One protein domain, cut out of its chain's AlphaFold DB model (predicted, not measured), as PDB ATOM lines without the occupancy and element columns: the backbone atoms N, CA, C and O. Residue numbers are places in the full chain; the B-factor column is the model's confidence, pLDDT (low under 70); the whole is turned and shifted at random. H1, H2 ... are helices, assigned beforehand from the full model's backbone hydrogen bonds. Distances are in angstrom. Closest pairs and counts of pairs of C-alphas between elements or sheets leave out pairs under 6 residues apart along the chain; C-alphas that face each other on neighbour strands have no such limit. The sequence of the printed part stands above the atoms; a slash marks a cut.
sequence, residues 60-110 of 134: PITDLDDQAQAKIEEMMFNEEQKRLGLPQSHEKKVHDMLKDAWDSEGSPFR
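This is residues 60 to 110 of the 134 residues of an uncharacterized protein of Capitella teleta (UniProt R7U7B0). A long helix, H1, stands nearly at a right angle to a second one, H2; the link after H1 folds back along it, and H2 sets out from beside its middle and runs away from it. Residues 103 to 108 stick out past the far end of H2. The printed part has 51 residues with two named helices, H1 then H2, no named strand, and is all helix. It is extended, with a radius of gyration of the C-alphas of 15.9 A, and only just flat, spanning 50 by 25 by 7 A.

H1, residues 66 to 84, and H2, residues 89 to 102, only just touch, with 3 pairs of C-alphas within 8 A. The closest C-alphas, those of Asn 78 and Ser 89, are 6.3 A apart. H1 touches with residues 74 to 78 alone, H2 with residue 89 alone. Their lines are about perpendicular, at 82 degrees. In H1 and H2 every O i to N i+4 pair is within hydrogen-bond range.

H1 measures 27.0 A from C-alpha 66 at (50.436, 27.123, 48.106) to C-alpha 84. H2 measures 19.7 A and ends with C-alpha 102 at (26.188, 10.708, 30.004).

The two C-alphas farthest apart, those of Pro 60 and Gly 106, are 50.1 A apart. The link from H1 to H2 is tight, and the printed part has no cut. No printed residue is under 70 in pLDDT.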
ATOM      1  N   PRO A  60      61.850  32.158  43.028       84.88
ATOM      2  CA  PRO A  60      61.400  30.775  43.013       84.88
ATOM      3  C   PRO A  60      59.894  30.668  43.275       84.88
ATOM      4  O   PRO A  60      59.346  31.371  44.121       84.88
ATOM      5  N   ILE A  61      59.227  29.742  42.582       83.88
ATOM      6  CA  ILE A  61      57.805  29.443  42.824       83.88
ATOM      7  C   ILE A  61      57.593  28.989  44.277       83.88
ATOM      8  O   ILE A  61      56.563  29.303  44.861       83.88
ATOM      9  N   THR A  62      58.590  28.340  44.886       87.00
ATOM     10  CA  THR A  62      58.565  27.865  46.280       87.00
ATOM     11  C   THR A  62      58.392  28.969  47.321       87.00
ATOM     12  O   THR A  62      58.020  28.668  48.450       87.00
ATOM     13  N   ASP A  63      58.658  30.225  46.955       85.88
ATOM     14  CA  ASP A  63      58.540  31.379  47.852       85.88
ATOM     15  C   ASP A  63      57.125  31.990  47.821       85.88
ATOM     16  O   ASP A  63      56.843  32.967  48.516       85.88
ATOM     17  N   LEU A  64      56.232  31.450  46.985       86.44
ATOM     18  CA  LEU A  64      54.821  31.825  46.912       86.44
ATOM     19  C   LEU A  64      53.982  30.994  47.888       86.44
ATOM     20  O   LEU A  64      54.386  29.906  48.285       86.44
ATOM     21  N   ASP A  65      52.781  31.459  48.229       88.31
ATOM     22  CA  ASP A  65      51.814  30.630  48.955       88.31
ATOM     23  C   ASP A  65      51.313  29.446  48.102       88.31
ATOM     24  O   ASP A  65      51.292  29.511  46.869       88.31
ATOM     25  N   ASP A  66      50.868  28.369  48.757       91.50
ATOM     26  CA  ASP A  66      50.436  27.123  48.106       91.50
ATOM     27  C   ASP A  66      49.355  27.340  47.029       91.50
ATOM     28  O   ASP A  66      49.324  26.648  46.008       91.50
ATOM     29  N   GLN A  67      48.463  28.319  47.222       91.44
ATOM     30  CA  GLN A  67      47.403  28.616  46.261       91.44
ATOM     31  C   GLN A  67      47.975  29.253  44.988       91.44
ATOM     32  O   GLN A  67      47.545  28.917  43.879       91.44
ATOM     33  N   ALA A  68      48.918  30.182  45.125       89.56
ATOM     34  CA  ALA A  68      49.620  30.789  44.005       89.56
ATOM     35  C   ALA A  68      50.492  29.763  43.265       89.56
ATOM     36  O   ALA A  68      50.459  29.734  42.032       89.56
ATOM     37  N   GLN A  69      51.189  28.881  43.992       91.81
ATOM     38  CA  GLN A  69      51.968  27.785  43.404       91.81
ATOM     39  C   GLN A  69      51.090  26.878  42.534       91.81
ATOM     40  O   GLN A  69      51.365  26.718  41.345       91.81
ATOM     41  N   ALA A  70      49.972  26.384  43.076       91.69
ATOM     42  CA  ALA A  70      49.059  25.496  42.356       91.69
ATOM     43  C   ALA A  70      48.495  26.128  41.068       91.69
ATOM     44  O   ALA A  70      48.355  25.456  40.046       91.69
ATOM     45  N   LYS A  71      48.199  27.436  41.080       91.38
ATOM     46  CA  LYS A  71      47.750  28.154  39.873       91.38
ATOM     47  C   LYS A  71      48.838  28.223  38.808       91.38
ATOM     48  O   LYS A  71      48.533  28.085  37.625       91.38
ATOM     49  N   ILE A  72      50.085  28.476  39.203       91.00
ATOM     50  CA  ILE A  72      51.212  28.526  38.266       91.00
ATOM     51  C   ILE A  72      51.453  27.147  37.660       91.00
ATOM     52  O   ILE A  72      51.571  27.043  36.442       91.00
ATOM     53  N   GLU A  73      51.439  26.093  38.470       92.25
ATOM     54  CA  GLU A  73      51.545  24.714  37.989       92.25
ATOM     55  C   GLU A  73      50.425  24.363  37.000       92.25
ATOM     56  O   GLU A  73      50.695  23.807  35.935       92.25
ATOM     57  N   GLU A  74      49.177  24.745  37.294       93.06
ATOM     58  CA  GLU A  74      48.050  24.555  36.377       93.06
ATOM     59  C   GLU A  74      48.255  25.319  35.060       93.06
ATOM     60  O   GLU A  74      47.995  24.772  33.987       93.06
ATOM     61  N   MET A  75      48.753  26.558  35.111       92.19
ATOM     62  CA  MET A  75      49.071  27.341  33.912       92.19
ATOM     63  C   MET A  75      50.176  26.685  33.079       92.19
ATOM     64  O   MET A  75      50.003  26.535  31.870       92.19
ATOM     65  N   MET A  76      51.260  26.232  33.715       93.12
ATOM     66  CA  MET A  76      52.362  25.535  33.045       93.12
ATOM     67  C   MET A  76      51.889  24.233  32.391       93.12
ATOM     68  O   MET A  76      52.209  23.959  31.234       93.12
ATOM     69  N   PHE A  77      51.075  23.445  33.098       93.94
ATOM     70  CA  PHE A  77      50.473  22.233  32.550       93.94
ATOM     71  C   PHE A  77      49.578  22.544  31.344       93.94
ATOM     72  O   PHE A  77      49.682  21.898  30.301       93.94
ATOM     73  N   ASN A  78      48.719  23.556  31.462       93.25
ATOM     74  CA  ASN A  78      47.801  23.969  30.404       93.25
ATOM     75  C   ASN A  78      48.531  24.477  29.157       93.25
ATOM     76  O   ASN A  78      48.069  24.229  28.040       93.25
ATOM     77  N   GLU A  79      49.645  25.186  29.329       93.25
ATOM     78  CA  GLU A  79      50.495  25.644  28.232       93.25
ATOM     79  C   GLU A  79      51.140  24.461  27.498       93.25
ATOM     80  O   GLU A  79      51.100  24.401  26.265       93.25
ATOM     81  N   GLU A  80      51.637  23.468  28.241       95.12
ATOM     82  CA  GLU A  80      52.185  22.235  27.674       95.12
ATOM     83  C   GLU A  80      51.122  21.439  26.904       95.12
ATOM     84  O   GLU A  80      51.347  21.060  25.753       95.12
ATOM     85  N   GLN A  81      49.940  21.220  27.496       94.06
ATOM     86  CA  GLN A  81      48.839  20.516  26.827       94.06
ATOM     87  C   GLN A  81      48.444  21.224  25.529       94.06
ATOM     88  O   GLN A  81      48.354  20.580  24.485       94.06
ATOM     89  N   LYS A  82      48.311  22.556  25.562       91.00
ATOM     90  CA  LYS A  82      47.998  23.360  24.377       91.00
ATOM     91  C   LYS A  82      49.046  23.189  23.278       91.00
ATOM     92  O   LYS A  82      48.680  23.034  22.115       91.00
ATOM     93  N   ARG A  83      50.339  23.186  23.623       91.94
ATOM     94  CA  ARG A  83      51.430  22.961  22.658       91.94
ATOM     95  C   ARG A  83      51.358  21.573  22.020       91.94
ATOM     96  O   ARG A  83      51.668  21.431  20.841       91.94
ATOM     97  N   LEU A  84      50.943  20.571  22.788       93.81
ATOM     98  CA  LEU A  84      50.770  19.193  22.328       93.81
ATOM     99  C   LEU A  84      49.429  18.942  21.613       93.81
ATOM    100  O   LEU A  84      49.217  17.839  21.115       93.81
ATOM    101  N   GLY A  85      48.526  19.927  21.559       88.31
ATOM    102  CA  GLY A  85      47.166  19.740  21.042       88.31
ATOM    103  C   GLY A  85      46.305  18.819  21.916       88.31
ATOM    104  O   GLY A  85      45.366  18.201  21.422       88.31
ATOM    105  N   LEU A  86      46.653  18.688  23.197       89.19
ATOM    106  CA  LEU A  86      45.934  17.905  24.196       89.19
ATOM    107  C   LEU A  86      44.969  18.798  24.993       89.19
ATOM    108  O   LEU A  86      45.207  20.004  25.105       89.19
ATOM    109  N   PRO A  87      43.910  18.219  25.589       87.12
ATOM    110  CA  PRO A  87      42.958  18.983  26.382       87.12
ATOM    111  C   PRO A  87      43.604  19.570  27.642       87.12
ATOM    112  O   PRO A  87      44.373  18.901  28.339       87.12
ATOM    113  N   GLN A  88      43.249  20.806  27.965       91.88
ATOM    114  CA  GLN A  88      43.668  21.530  29.162       91.88
ATOM    115  C   GLN A  88      42.904  21.042  30.409       91.88
ATOM    116  O   GLN A  88      41.912  20.316  30.319       91.88
ATOM    117  N   SER A  89      43.346  21.444  31.603       90.25
ATOM    118  CA  SER A  89      42.759  21.027  32.887       90.25
ATOM    119  C   SER A  89      41.253  21.284  32.986       90.25
ATOM    120  O   SER A  89      40.524  20.448  33.519       90.25
ATOM    121  N   HIS A  90      40.767  22.412  32.458       87.50
ATOM    122  CA  HIS A  90      39.339  22.736  32.470       87.50
ATOM    123  C   HIS A  90      38.535  21.827  31.527       87.50
ATOM    124  O   HIS A  90      37.493  21.315  31.924       87.50
ATOM    125  N   GLU A  91      39.049  21.551  30.326       87.88
ATOM    126  CA  GLU A  91      38.411  20.650  29.361       87.88
ATOM    127  C   GLU A  91      38.324  19.234  29.927       87.88
ATOM    128  O   GLU A  91      37.265  18.618  29.868       87.88
ATOM    129  N   LYS A  92      39.398  18.741  30.563       87.50
ATOM    130  CA  LYS A  92      39.399  17.438  31.251       87.50
ATOM    131  C   LYS A  92      38.295  17.354  32.307       87.50
ATOM    132  O   LYS A  92      37.517  16.407  32.281       87.50
ATOM    133  N   LYS A  93      38.173  18.371  33.168       87.69
ATOM    134  CA  LYS A  93      37.106  18.437  34.184       87.69
ATOM    135  C   LYS A  93      35.714  18.410  33.548       87.69
ATOM    136  O   LYS A  93      34.848  17.677  34.016       87.69
ATOM    137  N   VAL A  94      35.504  19.171  32.474       86.94
ATOM    138  CA  VAL A  94      34.229  19.182  31.740       86.94
ATOM    139  C   VAL A  94      33.937  17.810  31.128       86.94
ATOM    140  O   VAL A  94      32.822  17.314  31.260       86.94
ATOM    141  N   HIS A  95      34.925  17.158  30.512       85.81
ATOM    142  CA  HIS A  95      34.767  15.809  29.969       85.81
ATOM    143  C   HIS A  95      34.410  14.782  31.047       85.81
ATOM    144  O   HIS A  95      33.522  13.966  30.810       85.81
ATOM    145  N   ASP A  96      35.048  14.836  32.217       87.62
ATOM    146  CA  ASP A  96      34.752  13.929  33.331       87.62
ATOM    147  C   ASP A  96      33.320  14.135  33.849       87.62
ATOM    148  O   ASP A  96      32.553  13.180  33.952       87.62
ATOM    149  N   MET A  97      32.907  15.390  34.059       86.38
ATOM    150  CA  MET A  97      31.532  15.720  34.459       86.38
ATOM    151  C   MET A  97      30.499  15.257  33.426       86.38
ATOM    152  O   MET A  97      29.445  14.725  33.779       86.38
ATOM    153  N   LEU A  98      30.785  15.458  32.138       85.69
ATOM    154  CA  LEU A  98      29.898  15.032  31.060       85.69
ATOM    155  C   LEU A  98      29.825  13.517  30.962       85.69
ATOM    156  O   LEU A  98      28.752  13.000  30.682       85.69
ATOM    157  N   LYS A  99      30.923  12.803  31.207       86.06
ATOM    158  CA  LYS A  99      30.945  11.341  31.217       86.06
ATOM    159  C   LYS A  99      30.045  10.771  32.314       86.06
ATOM    160  O   LYS A  99      29.287   9.845  32.036       86.06
ATOM    161  N   ASP A 100      30.074  11.348  33.512       85.81
ATOM    162  CA  ASP A 100      29.190  10.935  34.609       85.81
ATOM    163  C   ASP A 100      27.715  11.247  34.294       85.81
ATOM    164  O   ASP A 100      26.821  10.422  34.509       85.81
ATOM    165  N   ALA A 101      27.447  12.417  33.705       85.56
ATOM    166  CA  ALA A 101      26.104  12.792  33.264       85.56
ATOM    167  C   ALA A 101      25.601  11.934  32.085       85.56
ATOM    168  O   ALA A 101      24.403  11.670  31.977       85.56
ATOM    169  N   TRP A 102      26.501  11.473  31.214       84.81
ATOM    170  CA  TRP A 102      26.188  10.708  30.004       84.81
ATOM    171  C   TRP A 102      25.464   9.398  30.318       84.81
ATOM    172  O   TRP A 102      24.489   9.070  29.640       84.81
ATOM    173  N   ASP A 103      25.891   8.688  31.366       82.62
ATOM    174  CA  ASP A 103      25.316   7.397  31.779       82.62
ATOM    175  C   ASP A 103      24.286   7.503  32.923       82.62
ATOM    176  O   ASP A 103      23.755   6.503  33.411       82.62
ATOM    177  N   SER A 104      23.960   8.725  33.346       86.38
ATOM    178  CA  SER A 104      22.982   8.963  34.407       86.38
ATOM    179  C   SER A 104      21.543   8.609  33.990       86.38
ATOM    180  O   SER A 104      21.165   8.604  32.815       86.38
ATOM    181  N   GLU A 105      20.700   8.308  34.979       79.81
ATOM    182  CA  GLU A 105      19.291   7.969  34.766       79.81
ATOM    183  C   GLU A 105      18.511   9.148  34.156       79.81
ATOM    184  O   GLU A 105      18.543  10.263  34.667       79.81
ATOM    185  N   GLY A 106      17.825   8.906  33.032       79.25
ATOM    186  CA  GLY A 106      17.123   9.946  32.266       79.25
ATOM    187  C   GLY A 106      17.961  10.614  31.167       79.25
ATOM    188  O   GLY A 106      17.408  11.376  30.376       79.25
ATOM    189  N   SER A 107      19.259  10.298  31.059       82.44
ATOM    190  CA  SER A 107      20.090  10.732  29.931       82.44
ATOM    191  C   SER A 107      19.639  10.060  28.625       82.44
ATOM    192  O   SER A 107      19.473   8.835  28.596       82.44
ATOM    193  N   PRO A 108      19.506  10.808  27.510       81.88
ATOM    194  CA  PRO A 108      19.225  10.224  26.196       81.88
ATOM    195  C   PRO A 108      20.389   9.366  25.667       81.88
ATOM    196  O   PRO A 108      20.215   8.623  24.702       81.88
ATOM    197  N   PHE A 109      21.565   9.454  26.297       81.44
ATOM    198  CA  PHE A 109      22.770   8.719  25.921       81.44
ATOM    199  C   PHE A 109      23.092   7.534  26.839       81.44
ATOM    200  O   PHE A 109      24.104   6.862  26.636       81.44
ATOM    201  N   ARG A 110      22.235   7.248  27.827       82.12
ATOM    202  CA  ARG A 110      22.446   6.173  28.802       82.12
ATOM    203  C   ARG A 110      22.744   4.835  28.116       82.12
ATOM    204  O   ARG A 110      22.028   4.429  27.198       82.12
TER     205      ARG A 110